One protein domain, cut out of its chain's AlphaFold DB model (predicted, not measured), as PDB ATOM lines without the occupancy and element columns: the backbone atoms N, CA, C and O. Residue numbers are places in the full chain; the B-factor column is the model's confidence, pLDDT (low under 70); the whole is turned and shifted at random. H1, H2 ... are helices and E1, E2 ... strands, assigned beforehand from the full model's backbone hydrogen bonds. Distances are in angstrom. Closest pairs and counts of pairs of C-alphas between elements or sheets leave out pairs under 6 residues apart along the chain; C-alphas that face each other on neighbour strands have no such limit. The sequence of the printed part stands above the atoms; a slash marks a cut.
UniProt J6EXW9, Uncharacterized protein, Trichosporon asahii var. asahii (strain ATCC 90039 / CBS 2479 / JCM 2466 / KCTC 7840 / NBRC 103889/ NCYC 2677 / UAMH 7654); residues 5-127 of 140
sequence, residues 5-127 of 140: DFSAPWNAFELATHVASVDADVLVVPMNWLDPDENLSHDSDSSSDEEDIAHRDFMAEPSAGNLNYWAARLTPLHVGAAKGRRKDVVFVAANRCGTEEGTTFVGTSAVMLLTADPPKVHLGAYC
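What this domain is: This is residues 5 to 127 of the 140 residues of an uncharacterized protein of Trichosporon asahii var. asahii (strain ATCC 90039 / CBS 2479 / JCM 2466 / KCTC 7840 / NBRC 103889/ NCYC 2677 / UAMH 7654) (UniProt J6EXW9). A twisted sheet of four strands has H4 and H5 over one face, and its body is drawn out beyond one end by the small hairpin of E3 and E4 and by H2 and H3. H1 packs on H5 near the other end, and H2 and H3 make the far part of the long axis. The printed part has 123 residues, with five named helices and six named strands in the order H1 E1 H2 H3 H4 H5 E2 E3 E4 E5 E6. The sheet is mixed, in the order E1, E2, E5, E6; E3 and E4 form a second, antiparallel sheet, and the class is mixed, helices and strands. The whole is elongated, 57 by 31 by 19 A, and only just loose, close to compact, with a radius of gyration of the C-alphas of 16.9 A.

How they stand to each other: H1, residues 14 to 21, touches H5, residues 75 to 78, closest at the C-alphas of Ala 16 and Pro 76, 5.9 A apart. E1, residues 26 to 31, is an edge strand parallel to E2, residues 89 to 95, at 14 degrees, with N 27 and O 90 at 2.8 A. H2, residues 38 to 41, touches H3, residues 49 to 59, with the C-alphas of Leu 40 and His 55 closest at 5.7 A; neither is on the four-stranded sheet. With H4, residues 64 to 73, they complete a strand-helix-strand unit of E1, H2 H3 H4 H5 and E2, two parallel neighbour strands with helices between. E5, residues 110 to 116, is antiparallel to E2 at 156 degrees, with N 91 and O 112 at 2.8 A. E5 and E6, residues 119 to 126, form a hairpin at 167 degrees, with N 113 and O 122 at 2.8 A. H4 is on the sheet at a height of 10.2 A, over E5 and only just not over E2 and E6, where 2 of its C-alphas fall on each; it runs slantwise to the strands, at 41 degrees to E5 on the local plane. H5 is over E5 on the same face, at a height of 6.6 A. H1 only grazes the sheet, with residues 15 to 20. E2 runs on into E3, residues 97 to 100, at 41 degrees; E3 and E4, residues 103 to 106, form a hairpin, with N 105 and O 98 at 2.8 A. In H1, H3 and H4 every O i to N i+4 pair is within hydrogen-bond range; H2 and H5 are too short for one.

Where its parts are: H1 begins at C-alpha 14, (-26.888, 10.445, -28.884). H3 spans 15.4 A, H4 14.2 A, E2 18.5 A and E5 19.0 A. E6 spans 20.7 A and ends at C-alpha 126, (-21.578, 32.982, -37.250).

The domain as a whole: The C-alphas of Ser 46 and Gly 84 are the two farthest apart, at 56.7 A. The printed part has no cut, and no link between named elements is long. The mean pLDDT of the printed part is 90.1; residue 39, residues 41 to 47 and residues 80 to 86 are under 70.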
ATOM      1  N   ASP A   5     -37.067  11.650 -30.579       96.44
ATOM      2  CA  ASP A   5     -38.503  11.953 -30.531       96.44
ATOM      3  C   ASP A   5     -38.887  13.039 -29.504       96.44
ATOM      4  O   ASP A   5     -40.030  13.116 -29.070       96.44
ATOM      5  N   PHE A   6     -37.918  13.866 -29.082       95.81
ATOM      6  CA  PHE A   6     -38.045  14.826 -27.977       95.81
ATOM      7  C   PHE A   6     -38.470  14.206 -26.632       95.81
ATOM      8  O   PHE A   6     -38.861  14.923 -25.714       95.81
ATOM      9  N   SER A   7     -38.351  12.884 -26.489       97.00
ATOM     10  CA  SER A   7     -38.749  12.137 -25.291       97.00
ATOM     11  C   SER A   7     -37.594  11.393 -24.625       97.00
ATOM     12  O   SER A   7     -37.701  11.005 -23.462       97.00
ATOM     13  N   ALA A   8     -36.496  11.148 -25.348       97.75
ATOM     14  CA  ALA A   8     -35.305  10.549 -24.758       97.75
ATOM     15  C   ALA A   8     -34.694  11.462 -23.672       97.75
ATOM     16  O   ALA A   8     -34.867  12.684 -23.720       97.75
ATOM     17  N   PRO A   9     -33.950  10.900 -22.698       98.12
ATOM     18  CA  PRO A   9     -33.295  11.699 -21.670       98.12
ATOM     19  C   PRO A   9     -32.401  12.783 -22.274       98.12
ATOM     20  O   PRO A   9     -31.615  12.516 -23.184       98.12
ATOM     21  N   TRP A  10     -32.461  14.000 -21.726       95.81
ATOM     22  CA  TRP A  10     -31.621  15.112 -22.181       95.81
ATOM     23  C   TRP A  10     -30.137  14.732 -22.213       95.81
ATOM     24  O   TRP A  10     -29.432  15.007 -23.175       95.81
ATOM     25  N   ASN A  11     -29.655  14.021 -21.200       95.25
ATOM     26  CA  ASN A  11     -28.257  13.618 -21.095       95.25
ATOM     27  C   ASN A  11     -27.869  12.388 -21.942       95.25
ATOM     28  O   ASN A  11     -26.750  11.901 -21.798       95.25
ATOM     29  N   ALA A  12     -28.745  11.879 -22.816       96.06
ATOM     30  CA  ALA A  12     -28.399  10.781 -23.725       96.06
ATOM     31  C   ALA A  12     -27.372  11.205 -24.792       96.06
ATOM     32  O   ALA A  12     -26.531  10.401 -25.195       96.06
ATOM     33  N   PHE A  13     -27.428  12.476 -25.218       96.12
ATOM     34  CA  PHE A  13     -26.484  13.107 -26.150       96.12
ATOM     35  C   PHE A  13     -26.110  12.227 -27.357       96.12
ATOM     36  O   PHE A  13     -24.942  12.116 -27.717       96.12
ATOM     37  N   GLU A  14     -27.091  11.582 -27.982       97.00
ATOM     38  CA  GLU A  14     -26.888  10.445 -28.884       97.00
ATOM     39  C   GLU A  14     -25.920  10.769 -30.033       97.00
ATOM     40  O   GLU A  14     -24.978  10.019 -30.291       97.00
ATOM     41  N   LEU A  15     -26.095  11.935 -30.670       97.12
ATOM     42  CA  LEU A  15     -25.207  12.397 -31.740       97.12
ATOM     43  C   LEU A  15     -23.789  12.682 -31.232       97.12
ATOM     44  O   LEU A  15     -22.824  12.229 -31.839       97.12
ATOM     45  N   ALA A  16     -23.654  13.429 -30.137       95.50
ATOM     46  CA  ALA A  16     -22.349  13.822 -29.611       95.50
ATOM     47  C   ALA A  16     -21.562  12.606 -29.110       95.50
ATOM     48  O   ALA A  16     -20.370  12.489 -29.372       95.50
ATOM     49  N   THR A  17     -22.240  11.657 -28.464       93.62
ATOM     50  CA  THR A  17     -21.668  10.371 -28.054       93.62
ATOM     51  C   THR A  17     -21.224   9.553 -29.263       93.62
ATOM     52  O   THR A  17     -20.154   8.949 -29.236       93.62
ATOM     53  N   HIS A  18     -21.996   9.559 -30.353       95.25
ATOM     54  CA  HIS A  18     -21.593   8.883 -31.581       95.25
ATOM     55  C   HIS A  18     -20.344   9.524 -32.206       95.25
ATOM     56  O   HIS A  18     -19.369   8.817 -32.448       95.25
ATOM     57  N   VAL A  19     -20.327  10.852 -32.373       95.44
ATOM     58  CA  VAL A  19     -19.156  11.627 -32.842       95.44
ATOM     59  C   VAL A  19     -17.931  11.364 -31.961       95.44
ATOM     60  O   VAL A  19     -16.822  11.180 -32.469       95.44
ATOM     61  N   ALA A  20     -18.145  11.273 -30.644       91.62
ATOM     62  CA  ALA A  20     -17.118  10.899 -29.684       91.62
ATOM     63  C   ALA A  20     -16.548   9.499 -29.980       91.62
ATOM     64  O   ALA A  20     -15.333   9.329 -30.038       91.62
ATOM     65  N   SER A  21     -17.431   8.517 -30.194       91.69
ATOM     66  CA  SER A  21     -17.081   7.101 -30.375       91.69
ATOM     67  C   SER A  21     -16.338   6.788 -31.672       91.69
ATOM     68  O   SER A  21     -15.534   5.861 -31.695       91.69
ATOM     69  N   VAL A  22     -16.596   7.551 -32.736       93.69
ATOM     70  CA  VAL A  22     -15.942   7.368 -34.044       93.69
ATOM     71  C   VAL A  22     -14.693   8.235 -34.211       93.69
ATOM     72  O   VAL A  22     -14.109   8.246 -35.286       93.69
ATOM     73  N   ASP A  23     -14.308   8.974 -33.167       91.88
ATOM     74  CA  ASP A  23     -13.165   9.891 -33.164       91.88
ATOM     75  C   ASP A  23     -13.171  10.910 -34.322       91.88
ATOM     76  O   ASP A  23     -12.151  11.181 -34.944       91.88
ATOM     77  N   ALA A  24     -14.349  11.463 -34.644       94.12
ATOM     78  CA  ALA A  24     -14.490  12.407 -35.754       94.12
ATOM     79  C   ALA A  24     -13.941  13.800 -35.419       94.12
ATOM     80  O   ALA A  24     -14.195  14.321 -34.334       94.12
ATOM     81  N   ASP A  25     -13.278  14.422 -36.391       94.44
ATOM     82  CA  ASP A  25     -12.620  15.735 -36.249       94.44
ATOM     83  C   ASP A  25     -13.546  16.901 -36.558       94.44
ATOM     84  O   ASP A  25     -13.410  17.999 -36.020       94.44
ATOM     85  N   VAL A  26     -14.499  16.648 -37.451       96.94
ATOM     86  CA  VAL A  26     -15.424  17.650 -37.961       96.94
ATOM     87  C   VAL A  26     -16.827  17.065 -37.959       96.94
ATOM     88  O   VAL A  26     -17.070  15.985 -38.500       96.94
ATOM     89  N   LEU A  27     -17.763  17.803 -37.371       98.12
ATOM     90  CA  LEU A  27     -19.192  17.539 -37.419       98.12
ATOM     91  C   LEU A  27     -19.854  18.626 -38.268       98.12
ATOM     92  O   LEU A  27     -20.020  19.753 -37.812       98.12
ATOM     93  N   VAL A  28     -20.265  18.277 -39.487       98.44
ATOM     94  CA  VAL A  28     -21.019  19.176 -40.373       98.44
ATOM     95  C   VAL A  28     -22.491  18.811 -40.324       98.44
ATOM     96  O   VAL A  28     -22.853  17.652 -40.531       98.44
ATOM     97  N   VAL A  29     -23.346  19.796 -40.059       98.38
ATOM     98  CA  VAL A  29     -24.783  19.581 -39.913       98.38
ATOM     99  C   VAL A  29     -25.543  20.607 -40.757       98.38
ATOM    100  O   VAL A  29     -25.653  21.767 -40.354       98.38
ATOM    101  N   PRO A  30     -26.079  20.202 -41.922       98.31
ATOM    102  CA  PRO A  30     -27.099  20.977 -42.615       98.31
ATOM    103  C   PRO A  30     -28.409  20.927 -41.818       98.31
ATOM    104  O   PRO A  30     -28.800  19.867 -41.325       98.31
ATOM    105  N   MET A  31     -29.070  22.072 -41.651       97.38
ATOM    106  CA  MET A  31     -30.210  22.221 -40.744       97.38
ATOM    107  C   MET A  31     -31.316  23.123 -41.301       97.38
ATOM    108  O   MET A  31     -31.102  23.989 -42.150       97.38
ATOM    109  N   ASN A  32     -32.503  22.918 -40.738       97.38
ATOM    110  CA  ASN A  32     -33.696  23.747 -40.854       97.38
ATOM    111  C   ASN A  32     -34.297  24.001 -39.457       97.38
ATOM    112  O   ASN A  32     -35.471  23.753 -39.199       97.38
ATOM    113  N   TRP A  33     -33.451  24.424 -38.522       97.56
ATOM    114  CA  TRP A  33     -33.808  24.710 -37.144       97.56
ATOM    115  C   TRP A  33     -34.682  25.958 -37.046       97.56
ATOM    116  O   TRP A  33     -34.377  26.982 -37.660       97.56
ATOM    117  N   LEU A  34     -35.737  25.859 -36.243       96.25
ATOM    118  CA  LEU A  34     -36.748  26.899 -36.091       96.25
ATOM    119  C   LEU A  34     -36.327  27.980 -35.097       96.25
ATOM    120  O   LEU A  34     -35.612  27.703 -34.125       96.25
ATOM    121  N   ASP A  35     -36.776  29.205 -35.341       93.69
ATOM    122  CA  ASP A  35     -36.670  30.281 -34.364       93.69
ATOM    123  C   ASP A  35     -37.707  30.057 -33.254       93.69
ATOM    124  O   ASP A  35     -38.886  29.894 -33.564       93.69
ATOM    125  N   PRO A  36     -37.315  29.986 -31.970       87.12
ATOM    126  CA  PRO A  36     -38.285  29.862 -30.886       87.12
ATOM    127  C   PRO A  36     -39.127  31.132 -30.668       87.12
ATOM    128  O   PRO A  36     -40.185  31.034 -30.049       87.12
ATOM    129  N   ASP A  37     -38.677  32.301 -31.143       82.00
ATOM    130  CA  ASP A  37     -39.357  33.587 -30.946       82.00
ATOM    131  C   ASP A  37     -40.159  33.999 -32.192       82.00
ATOM    132  O   ASP A  37     -39.824  34.949 -32.900       82.00
ATOM    133  N   GLU A  38     -41.262  33.287 -32.451       70.69
ATOM    134  CA  GLU A  38     -42.101  33.505 -33.642       70.69
ATOM    135  C   GLU A  38     -42.615  34.953 -33.754       70.69
ATOM    136  O   GLU A  38     -42.578  35.537 -34.838       70.69
ATOM    137  N   ASN A  39     -42.988  35.569 -32.625       69.75
ATOM    138  CA  ASN A  39     -43.598  36.906 -32.569       69.75
ATOM    139  C   ASN A  39     -42.711  38.035 -33.117       69.75
ATOM    140  O   ASN A  39     -43.240  39.009 -33.637       69.75
ATOM    141  N   LEU A  40     -41.388  37.929 -32.967       70.44
ATOM    142  CA  LEU A  40     -40.431  38.933 -33.458       70.44
ATOM    143  C   LEU A  40     -39.825  38.548 -34.808       70.44
ATOM    144  O   LEU A  40     -39.068  39.317 -35.389       70.44
ATOM    145  N   SER A  41     -40.131  37.342 -35.285       67.94
ATOM    146  CA  SER A  41     -39.558  36.776 -36.503       67.94
ATOM    147  C   SER A  41     -40.446  36.974 -37.736       67.94
ATOM    148  O   SER A  41     -39.979  36.829 -38.864       67.94
ATOM    149  N   HIS A  42     -41.728  37.289 -37.541       69.19
ATOM    150  CA  HIS A  42     -42.663  37.578 -38.625       69.19
ATOM    151  C   HIS A  42     -42.650  39.060 -38.994       69.19
ATOM    152  O   HIS A  42     -42.895  39.910 -38.143       69.19
ATOM    153  N   ASP A  43     -42.444  39.340 -40.282       62.00
ATOM    154  CA  ASP A  43     -42.858  40.607 -40.882       62.00
ATOM    155  C   ASP A  43     -44.388  40.600 -40.938       62.00
ATOM    156  O   ASP A  43     -44.993  39.829 -41.687       62.00
ATOM    157  N   SER A  44     -45.039  41.398 -40.093       58.72
ATOM    158  CA  SER A  44     -46.487  41.568 -40.177       58.72
ATOM    159  C   SER A  44     -46.810  42.642 -41.217       58.72
ATOM    160  O   SER A  44     -46.267  43.734 -41.133       58.72
ATOM    161  N   ASP A  45     -47.758  42.395 -42.127       58.94
ATOM    162  CA  ASP A  45     -48.226  43.380 -43.132       58.94
ATOM    163  C   ASP A  45     -48.843  44.668 -42.522       58.94
ATOM    164  O   ASP A  45     -49.262  45.576 -43.242       58.94
ATOM    165  N   SER A  46     -48.950  44.742 -41.192       59.78
ATOM    166  CA  SER A  46     -49.528  45.853 -40.437       59.78
ATOM    167  C   SER A  46     -48.601  46.377 -39.336       59.78
ATOM    168  O   SER A  46     -49.103  46.800 -38.293       59.78
ATOM    169  N   SER A  47     -47.283  46.302 -39.524       65.12
ATOM    170  CA  SER A  47     -46.314  46.774 -38.535       65.12
ATOM    171  C   SER A  47     -46.192  48.300 -38.522       65.12
ATOM    172  O   SER A  47     -46.357  48.992 -39.530       65.12
ATOM    173  N   SER A  48     -45.944  48.844 -37.335       79.06
ATOM    174  CA  SER A  48     -45.500  50.233 -37.170       79.06
ATOM    175  C   SER A  48     -44.003  50.384 -37.479       79.06
ATOM    176  O   SER A  48     -43.256  49.413 -37.379       79.06
ATOM    177  N   ASP A  49     -43.532  51.610 -37.753       83.12
ATOM    178  CA  ASP A  49     -42.095  51.890 -37.963       83.12
ATOM    179  C   ASP A  49     -41.210  51.366 -36.805       83.12
ATOM    180  O   ASP A  49     -40.057  50.988 -37.006       83.12
ATOM    181  N   GLU A  50     -41.737  51.348 -35.574       83.12
ATOM    182  CA  GLU A  50     -41.034  50.844 -34.386       83.12
ATOM    183  C   GLU A  50     -40.894  49.314 -34.395       83.12
ATOM    184  O   GLU A  50     -39.845  48.790 -34.011       83.12
ATOM    185  N   GLU A  51     -41.920  48.598 -34.857       81.50
ATOM    186  CA  GLU A  51     -41.911  47.135 -34.976       81.50
ATOM    187  C   GLU A  51     -40.985  46.676 -36.106       81.50
ATOM    188  O   GLU A  51     -40.228  45.728 -35.909       81.50
ATOM    189  N   ASP A  52     -40.948  47.401 -37.228       82.94
ATOM    190  CA  ASP A  52     -40.017  47.135 -38.334       82.94
ATOM    191  C   ASP A  52     -38.554  47.301 -37.902       82.94
ATOM    192  O   ASP A  52     -37.682  46.503 -38.259       82.94
ATOM    193  N   ILE A  53     -38.259  48.338 -37.108       86.12
ATOM    194  CA  ILE A  53     -36.918  48.544 -36.548       86.12
ATOM    195  C   ILE A  53     -36.564  47.398 -35.595       86.12
ATOM    196  O   ILE A  53     -35.471  46.845 -35.702       86.12
ATOM    197  N   ALA A  54     -37.478  47.026 -34.693       87.56
ATOM    198  CA  ALA A  54     -37.250  45.946 -33.737       87.56
ATOM    199  C   ALA A  54     -37.041  44.590 -34.431       87.56
ATOM    200  O   ALA A  54     -36.136  43.846 -34.048       87.56
ATOM    201  N   HIS A  55     -37.830  44.285 -35.465       88.31
ATOM    202  CA  HIS A  55     -37.674  43.085 -36.286       88.31
ATOM    203  C   HIS A  55     -36.326  43.079 -36.999       88.31
ATOM    204  O   HIS A  55     -35.562  42.124 -36.861       88.31
ATOM    205  N   ARG A  56     -35.966  44.169 -37.685       88.69
ATOM    206  CA  ARG A  56     -34.675  44.265 -38.376       88.69
ATOM    207  C   ARG A  56     -33.505  44.061 -37.417       88.69
ATOM    208  O   ARG A  56     -32.579  43.324 -37.748       88.69
ATOM    209  N   ASP A  57     -33.542  44.699 -36.251       91.62
ATOM    210  CA  ASP A  57     -32.486  44.583 -35.245       91.62
ATOM    211  C   ASP A  57     -32.427  43.153 -34.675       91.62
ATOM    212  O   ASP A  57     -31.342  42.595 -34.519       91.62
ATOM    213  N   PHE A  58     -33.579  42.510 -34.453       91.81
ATOM    214  CA  PHE A  58     -33.658  41.102 -34.053       91.81
ATOM    215  C   PHE A  58     -33.058  40.167 -35.115       91.81
ATOM    216  O   PHE A  58     -32.258  39.288 -34.789       91.81
ATOM    217  N   MET A  59     -33.393  40.379 -36.390       93.75
ATOM    218  CA  MET A  59     -32.898  39.582 -37.516       93.75
ATOM    219  C   MET A  59     -31.409  39.820 -37.816       93.75
ATOM    220  O   MET A  59     -30.762  38.953 -38.417       93.75
ATOM    221  N   ALA A  60     -30.869  40.968 -37.394       95.50
ATOM    222  CA  ALA A  60     -29.473  41.379 -37.544       95.50
ATOM    223  C   ALA A  60     -28.534  40.827 -36.459       95.50
ATOM    224  O   ALA A  60     -27.342  41.123 -36.488       95.50
ATOM    225  N   GLU A  61     -29.032  39.985 -35.557       96.19
ATOM    226  CA  GLU A  61     -28.237  39.299 -34.541       96.19
ATOM    227  C   GLU A  61     -28.374  37.772 -34.681       96.19
ATOM    228  O   GLU A  61     -29.360  37.271 -35.239       96.19
ATOM    229  N   PRO A  62     -27.403  36.977 -34.199       97.25
ATOM    230  CA  PRO A  62     -27.556  35.534 -34.110       97.25
ATOM    231  C   PRO A  62     -28.461  35.138 -32.938       97.25
ATOM    232  O   PRO A  62     -28.567  35.820 -31.916       97.25
ATOM    233  N   SER A  63     -29.031  33.937 -33.008       97.06
ATOM    234  CA  SER A  63     -29.701  33.338 -31.858       97.06
ATOM    235  C   SER A  63     -28.726  32.802 -30.821       97.06
ATOM    236  O   SER A  63     -28.296  31.647 -30.886       97.06
ATOM    237  N   ALA A  64     -28.441  33.595 -29.787       96.38
ATOM    238  CA  ALA A  64     -27.704  33.116 -28.617       96.38
ATOM    239  C   ALA A  64     -28.359  31.866 -27.992       96.38
ATOM    240  O   ALA A  64     -27.662  30.940 -27.576       96.38
ATOM    241  N   GLY A  65     -29.696  31.803 -27.973       96.75
ATOM    242  CA  GLY A  65     -30.450  30.653 -27.472       96.75
ATOM    243  C   GLY A  65     -30.138  29.366 -28.241       96.75
ATOM    244  O   GLY A  65     -29.805  28.350 -27.628       96.75
ATOM    245  N   ASN A  66     -30.164  29.410 -29.575       97.50
ATOM    246  CA  ASN A  66     -29.880  28.234 -30.400       97.50
ATOM    247  C   ASN A  66     -28.393  27.869 -30.385       97.50
ATOM    248  O   ASN A  66     -28.079  26.686 -30.277       97.50
ATOM    249  N   LEU A  67     -27.484  28.852 -30.403       98.19
ATOM    250  CA  LEU A  67     -26.046  28.603 -30.253       98.19
ATOM    251  C   LEU A  67     -25.753  27.853 -28.944       98.19
ATOM    252  O   LEU A  67     -25.072  26.825 -28.953       98.19
ATOM    253  N   ASN A  68     -26.334  28.313 -27.833       97.62
ATOM    254  CA  ASN A  68     -26.205  27.663 -26.529       97.62
ATOM    255  C   ASN A  68     -26.847  26.275 -26.515       97.62
ATOM    256  O   ASN A  68     -26.265  25.336 -25.970       97.62
ATOM    257  N   TYR A  69     -28.021  26.118 -27.129       98.00
ATOM    258  CA  TYR A  69     -28.687  24.825 -27.229       98.00
ATOM    259  C   TYR A  69     -27.823  23.813 -27.992       98.00
ATOM    260  O   TYR A  69     -27.610  22.701 -27.511       98.00
ATOM    261  N   TRP A  70     -27.281  24.187 -29.154       98.44
ATOM    262  CA  TRP A  70     -26.415  23.312 -29.944       98.44
ATOM    263  C   TRP A  70     -25.143  22.948 -29.179       98.44
ATOM    264  O   TRP A  70     -24.828  21.763 -29.067       98.44
ATOM    265  N   ALA A  71     -24.475  23.923 -28.555       97.81
ATOM    266  CA  ALA A  71     -23.321  23.665 -27.697       97.81
ATOM    267  C   ALA A  71     -23.669  22.705 -26.542       97.81
ATOM    268  O   ALA A  71     -22.923  21.762 -26.274       97.81
ATOM    269  N   ALA A  72     -24.827  22.872 -25.895       97.12
ATOM    270  CA  ALA A  72     -25.288  21.995 -24.819       97.12
ATOM    271  C   ALA A  72     -25.638  20.578 -25.309       97.12
ATOM    272  O   ALA A  72     -25.399  19.596 -24.615       97.12
ATOM    273  N   ARG A  73     -26.165  20.417 -26.527       97.81
ATOM    274  CA  ARG A  73     -26.375  19.085 -27.126       97.81
ATOM    275  C   ARG A  73     -25.071  18.383 -27.497       97.81
ATOM    276  O   ARG A  73     -25.066  17.160 -27.637       97.81
ATOM    277  N   LEU A  74     -23.987  19.141 -27.626       97.00
ATOM    278  CA  LEU A  74     -22.643  18.660 -27.931       97.00
ATOM    279  C   LEU A  74     -21.744  18.554 -26.690       97.00
ATOM    280  O   LEU A  74     -20.548  18.323 -26.835       97.00
ATOM    281  N   THR A  75     -22.307  18.650 -25.477       95.31
ATOM    282  CA  THR A  75     -21.579  18.558 -24.198       95.31
ATOM    283  C   THR A  75     -20.537  17.437 -24.141       95.31
ATOM    284  O   THR A  75     -19.415  17.755 -23.764       95.31
ATOM    285  N   PRO A  76     -20.792  16.179 -24.563       93.50
ATOM    286  CA  PRO A  76     -19.764  15.129 -24.524       93.50
ATOM    287  C   PRO A  76     -18.469  15.421 -25.299       93.50
ATOM    288  O   PRO A  76     -17.470  14.737 -25.078       93.50
ATOM    289  N   LEU A  77     -18.484  16.393 -26.219       94.38
ATOM    290  CA  LEU A  77     -17.329  16.784 -27.029       94.38
ATOM    291  C   LEU A  77     -16.463  17.864 -26.370       94.38
ATOM    292  O   LEU A  77     -15.310  18.009 -26.757       94.38
ATOM    293  N   HIS A  78     -16.983  18.608 -25.386       92.88
ATOM    294  CA  HIS A  78     -16.244  19.699 -24.725       92.88
ATOM    295  C   HIS A  78     -16.297  19.678 -23.194       92.88
ATOM    296  O   HIS A  78     -15.450  20.285 -22.559       92.88
ATOM    297  N   VAL A  79     -17.213  18.937 -22.564       87.69
ATOM    298  CA  VAL A  79     -17.272  18.747 -21.105       87.69
ATOM    299  C   VAL A  79     -17.271  17.265 -20.771       87.69
ATOM    300  O   VAL A  79     -18.074  16.490 -21.289       87.69
ATOM    301  N   GLY A  80     -16.416  16.883 -19.821       69.00
ATOM    302  CA  GLY A  80     -16.460  15.549 -19.224       69.00
ATOM    303  C   GLY A  80     -16.187  14.438 -20.231       69.00
ATOM    304  O   GLY A  80     -16.803  13.380 -20.109       69.00
ATOM    305  N   ALA A  81     -15.302  14.716 -21.204       58.78
ATOM    306  CA  ALA A  81     -14.885  13.832 -22.287       58.78
ATOM    307  C   ALA A  81     -15.041  12.362 -21.907       58.78
ATOM    308  O   ALA A  81     -14.507  11.937 -20.874       58.78
ATOM    309  N   ALA A  82     -15.742  11.595 -22.750       56.53
ATOM    310  CA  ALA A  82     -15.724  10.138 -22.684       56.53
ATOM    311  C   ALA A  82     -14.270   9.711 -22.434       56.53
ATOM    312  O   ALA A  82     -13.392  10.012 -23.244       56.53
ATOM    313  N   LYS A  83     -14.015   9.193 -21.223       50.53
ATOM    314  CA  LYS A  83     -12.696   9.179 -20.571       50.53
ATOM    315  C   LYS A  83     -11.574   8.877 -21.572       50.53
ATOM    316  O   LYS A  83     -11.468   7.746 -22.031       50.53
ATOM    317  N   GLY A  84     -10.748   9.878 -21.883       56.53
ATOM    318  CA  GLY A  84      -9.566   9.718 -22.739       56.53
ATOM    319  C   GLY A  84      -9.560  10.512 -24.048       56.53
ATOM    320  O   GLY A  84      -8.507  10.579 -24.679       56.53
ATOM    321  N   ARG A  85     -10.665  11.156 -24.451       66.38
ATOM    322  CA  ARG A  85     -10.646  12.037 -25.630       66.38
ATOM    323  C   ARG A  85      -9.965  13.370 -25.305       66.38
ATOM    324  O   ARG A  85     -10.372  14.065 -24.379       66.38
ATOM    325  N   ARG A  86      -8.941  13.716 -26.086       67.62
ATOM    326  CA  ARG A  86      -8.203  14.994 -25.999       67.62
ATOM    327  C   ARG A  86      -8.275  15.810 -27.288       67.62
ATOM    328  O   ARG A  86      -7.612  16.832 -27.389       67.62
ATOM    329  N   LYS A  87      -8.998  15.304 -28.291       84.69
ATOM    330  CA  LYS A  87      -9.049  15.887 -29.625       84.69
ATOM    331  C   LYS A  87     -10.257  16.796 -29.762       84.69
ATOM    332  O   LYS A  87     -11.386  16.354 -29.511       84.69
ATOM    333  N   ASP A  88      -9.978  18.016 -30.189       93.69
ATOM    334  CA  ASP A  88     -10.978  19.034 -30.453       93.69
ATOM    335  C   ASP A  88     -11.839  18.662 -31.659       93.69
ATOM    336  O   ASP A  88     -11.417  17.913 -32.546       93.69
ATOM    337  N   VAL A  89     -13.069  19.169 -31.675       96.19
ATOM    338  CA  VAL A  89     -14.022  18.943 -32.764       96.19
ATOM    339  C   VAL A  89     -14.481  20.267 -33.333       96.19
ATOM    340  O   VAL A  89     -14.979  21.124 -32.603       96.19
ATOM    341  N   VAL A  90     -14.386  20.406 -34.651       98.19
ATOM    342  CA  VAL A  90     -15.002  21.523 -35.366       98.19
ATOM    343  C   VAL A  90     -16.459  21.177 -35.646       98.19
ATOM    344  O   VAL A  90     -16.764  20.238 -36.379       98.19
ATOM    345  N   PHE A  91     -17.378  21.938 -35.071       98.38
ATOM    346  CA  PHE A  91     -18.801  21.861 -35.365       98.38
ATOM    347  C   PHE A  91     -19.185  22.946 -36.370       98.38
ATOM    348  O   PHE A  91     -18.953  24.127 -36.126       98.38
ATOM    349  N   VAL A  92     -19.796  22.544 -37.483       98.56
ATOM    350  CA  VAL A  92     -20.314  23.437 -38.523       98.56
ATOM    351  C   VAL A  92     -21.829  23.284 -38.594       98.56
ATOM    352  O   VAL A  92     -22.342  22.262 -39.056       98.56
ATOM    353  N   ALA A  93     -22.544  24.313 -38.152       98.44
ATOM    354  CA  ALA A  93     -23.978  24.461 -38.328       98.44
ATOM    355  C   ALA A  93     -24.259  25.259 -39.605       98.44
ATOM    356  O   ALA A  93     -23.985  26.456 -39.661       98.44
ATOM    357  N   ALA A  94     -24.820  24.601 -40.616       98.25
ATOM    358  CA  ALA A  94     -25.295  25.240 -41.840       98.25
ATOM    359  C   ALA A  94     -26.825  25.240 -41.823       98.25
ATOM    360  O   ALA A  94     -27.467  24.312 -42.316       98.25
ATOM    361  N   ASN A  95     -27.401  26.248 -41.178       98.38
ATOM    362  CA  ASN A  95     -28.835  26.362 -40.976       98.38
ATOM    363  C   ASN A  95     -29.435  27.438 -41.885       98.38
ATOM    364  O   ASN A  95     -28.895  28.545 -41.970       98.38
ATOM    365  N   ARG A  96     -30.545  27.117 -42.558       97.81
ATOM    366  CA  ARG A  96     -31.248  28.082 -43.416       97.81
ATOM    367  C   ARG A  96     -31.888  29.212 -42.596       97.81
ATOM    368  O   ARG A  96     -32.193  29.031 -41.418       97.81
ATOM    369  N   CYS A  97     -32.118  30.344 -43.247       95.88
ATOM    370  CA  CYS A  97     -32.927  31.460 -42.758       95.88
ATOM    371  C   CYS A  97     -34.231  31.582 -43.572       95.88
ATOM    372  O   CYS A  97     -34.493  30.773 -44.473       95.88
ATOM    373  N   GLY A  98     -35.045  32.582 -43.230       94.12
ATOM    374  CA  GLY A  98     -36.314  32.887 -43.890       94.12
ATOM    375  C   GLY A  98     -37.505  32.140 -43.293       94.12
ATOM    376  O   GLY A  98     -37.379  31.452 -42.280       94.12
ATOM    377  N   THR A  99     -38.655  32.268 -43.951       92.12
ATOM    378  CA  THR A  99     -39.947  31.775 -43.456       92.12
ATOM    379  C   THR A  99     -40.636  30.924 -44.518       92.12
ATOM    380  O   THR A  99     -40.558  31.217 -45.710       92.12
ATOM    381  N   GLU A 100     -41.305  29.855 -44.095       93.38
ATOM    382  CA  GLU A 100     -42.083  28.962 -44.956       93.38
ATOM    383  C   GLU A 100     -43.365  28.563 -44.221       93.38
ATOM    384  O   GLU A 100     -43.295  28.090 -43.090       93.38
ATOM    385  N   GLU A 101     -44.533  28.790 -44.833       91.19
ATOM    386  CA  GLU A 101     -45.848  28.437 -44.259       91.19
ATOM    387  C   GLU A 101     -46.048  28.927 -42.805       91.19
ATOM    388  O   GLU A 101     -46.538  28.200 -41.942       91.19
ATOM    389  N   GLY A 102     -45.617  30.160 -42.509       86.06
ATOM    390  CA  GLY A 102     -45.722  30.760 -41.171       86.06
ATOM    391  C   GLY A 102     -44.709  30.233 -40.147       86.06
ATOM    392  O   GLY A 102     -44.805  30.549 -38.970       86.06
ATOM    393  N   THR A 103     -43.725  29.438 -40.567       89.88
ATOM    394  CA  THR A 103     -42.640  28.956 -39.706       89.88
ATOM    395  C   THR A 103     -41.333  29.652 -40.063       89.88
ATOM    396  O   THR A 103     -40.895  29.583 -41.213       89.88
ATOM    397  N   THR A 104     -40.679  30.280 -39.085       93.75
ATOM    398  CA  THR A 104     -39.402  30.978 -39.295       93.75
ATOM    399  C   THR A 104     -38.212  30.085 -38.948       93.75
ATOM    400  O   THR A 104     -38.150  29.480 -37.874       93.75
ATOM    401  N   PHE A 105     -37.229  30.010 -39.843       96.62
ATOM    402  CA  PHE A 105     -35.954  29.347 -39.591       96.62
ATOM    403  C   PHE A 105     -34.963  30.318 -38.957       96.62
ATOM    404  O   PHE A 105     -34.806  31.452 -39.401       96.62
ATOM    405  N   VAL A 106     -34.229  29.843 -37.956       97.06
ATOM    406  CA  VAL A 106     -33.433  30.704 -37.071       97.06
ATOM    407  C   VAL A 106     -32.163  31.274 -37.713       97.06
ATOM    408  O   VAL A 106     -31.404  31.967 -37.036       97.06
ATOM    409  N   GLY A 107     -31.846  30.929 -38.968       97.75
ATOM    410  CA  GLY A 107     -30.557  31.259 -39.580       97.75
ATOM    411  C   GLY A 107     -29.426  30.839 -38.650       97.75
ATOM    412  O   GLY A 107     -29.343  29.671 -38.272       97.75
ATOM    413  N   THR A 108     -28.612  31.794 -38.194       98.00
ATOM    414  CA  THR A 108     -27.628  31.548 -37.125       98.00
ATOM    415  C   THR A 108     -26.651  30.424 -37.495       98.00
ATOM    416  O   THR A 108     -26.206  29.648 -36.654       98.00
ATOM    417  N   SER A 109     -26.319  30.287 -38.783       98.62
ATOM    418  CA  SER A 109     -25.257  29.365 -39.202       98.62
ATOM    419  C   SER A 109     -23.973  29.685 -38.436       98.62
ATOM    420  O   SER A 109     -23.684  30.854 -38.210       98.62
ATOM    421  N   ALA A 110     -23.210  28.681 -38.007       98.44
ATOM    422  CA  ALA A 110     -22.093  28.885 -37.088       98.44
ATOM    423  C   ALA A 110     -20.978  27.854 -37.262       98.44
ATOM    424  O   ALA A 110     -21.223  26.705 -37.626       98.44
ATOM    425  N   VAL A 111     -19.750  28.258 -36.939       98.62
ATOM    426  CA  VAL A 111     -18.608  27.363 -36.753       98.62
ATOM    427  C   VAL A 111     -18.127  27.487 -35.313       98.62
ATOM    428  O   VAL A 111     -17.813  28.585 -34.851       98.62
ATOM    429  N   MET A 112     -18.060  26.364 -34.601       98.19
ATOM    430  CA  MET A 112     -17.559  26.287 -33.230       98.19
ATOM    431  C   MET A 112     -16.406  25.290 -33.132       98.19
ATOM    432  O   MET A 112     -16.500  24.189 -33.667       98.19
ATOM    433  N   LEU A 113     -15.357  25.640 -32.392       97.75
ATOM    434  CA  LEU A 113     -14.346  24.695 -31.929       97.75
ATOM    435  C   LEU A 113     -14.727  24.205 -30.529       97.75
ATOM    436  O   LEU A 113     -14.927  25.006 -29.612       97.75
ATOM    437  N   LEU A 114     -14.854  22.891 -30.385       96.50
ATOM    438  CA  LEU A 114     -15.204  22.203 -29.149       96.50
ATOM    439  C   LEU A 114     -13.942  21.553 -28.581       96.50
ATOM    440  O   LEU A 114     -13.473  20.555 -29.124       96.50
ATOM    441  N   THR A 115     -13.412  22.117 -27.500       93.69
ATOM    442  CA  THR A 115     -12.195  21.654 -26.822       93.69
ATOM    443  C   THR A 115     -12.570  20.956 -25.526       93.69
ATOM    444  O   THR A 115     -13.347  21.482 -24.728       93.69
ATOM    445  N   ALA A 116     -12.020  19.764 -25.303       90.00
ATOM    446  CA  ALA A 116     -12.389  18.937 -24.157       90.00
ATOM    447  C   ALA A 116     -11.496  19.138 -22.920       90.00
ATOM    448  O   ALA A 116     -11.946  18.902 -21.797       90.00
ATOM    449  N   ASP A 117     -10.238  19.549 -23.115       86.94
ATOM    450  CA  ASP A 117      -9.241  19.711 -22.050       86.94
ATOM    451  C   ASP A 117      -8.292  20.895 -22.347       86.94
ATOM    452  O   ASP A 117      -7.396  20.757 -23.180       86.94
ATOM    453  N   PRO A 118      -8.461  22.059 -21.686       89.31
ATOM    454  CA  PRO A 118      -9.554  22.384 -20.772       89.31
ATOM    455  C   PRO A 118     -10.897  22.542 -21.519       89.31
ATOM    456  O   PRO A 118     -10.903  23.027 -22.650       89.31
ATOM    457  N   PRO A 119     -12.036  22.204 -20.882       91.31
ATOM    458  CA  PRO A 119     -13.366  22.401 -21.453       91.31
ATOM    459  C   PRO A 119     -13.601  23.818 -21.979       91.31
ATOM    460  O   PRO A 119     -13.587  24.782 -21.207       91.31
ATOM    461  N   LYS A 120     -13.839  23.954 -23.286       93.50
ATOM    462  CA  LYS A 120     -14.110  25.244 -23.927       93.50
ATOM    463  C   LYS A 120     -14.926  25.067 -25.206       93.50
ATOM    464  O   LYS A 120     -14.687  24.162 -25.996       93.50
ATOM    465  N   VAL A 121     -15.843  26.003 -25.435       96.38
ATOM    466  CA  VAL A 121     -16.480  26.221 -26.737       96.38
ATOM    467  C   VAL A 121     -16.008  27.569 -27.258       96.38
ATOM    468  O   VAL A 121     -16.185  28.591 -26.594       96.38
ATOM    469  N   HIS A 122     -15.377  27.580 -28.426       96.88
ATOM    470  CA  HIS A 122     -14.984  28.802 -29.113       96.88
ATOM    471  C   HIS A 122     -15.866  29.002 -30.343       96.88
ATOM    472  O   HIS A 122     -15.851  28.183 -31.256       96.88
ATOM    473  N   LEU A 123     -16.639  30.087 -30.360       97.50
ATOM    474  CA  LEU A 123     -17.421  30.496 -31.521       97.50
ATOM    475  C   LEU A 123     -16.500  31.236 -32.500       97.50
ATOM    476  O   LEU A 123     -16.094  32.361 -32.218       97.50
ATOM    477  N   GLY A 124     -16.146  30.585 -33.610       97.44
ATOM    478  CA  GLY A 124     -15.200  31.122 -34.590       97.44
ATOM    479  C   GLY A 124     -15.855  32.086 -35.577       97.44
ATOM    480  O   GLY A 124     -15.359  33.185 -35.803       97.44
ATOM    481  N   ALA A 125     -16.994  31.695 -36.150       97.75
ATOM    482  CA  ALA A 125     -17.780  32.542 -37.042       97.75
ATOM    483  C   ALA A 125     -19.268  32.200 -36.931       97.75
ATOM    484  O   ALA A 125     -19.622  31.065 -36.603       97.75
ATOM    485  N   TYR A 126     -20.132  33.172 -37.217       98.12
ATOM    486  CA  TYR A 126     -21.578  32.982 -37.250       98.12
ATOM    487  C   TYR A 126     -22.252  33.955 -38.217       98.12
ATOM    488  O   TYR A 126     -21.725  35.040 -38.475       98.12
ATOM    489  N   CYS A 127     -23.399  33.556 -38.759       98.38
ATOM    490  CA  CYS A 127     -24.351  34.421 -39.452       98.38
ATOM    491  C   CYS A 127     -25.440  34.894 -38.482       98.38
ATOM    492  O   CYS A 127     -25.656  34.272 -37.439       98.38
TER     493      CYS A 127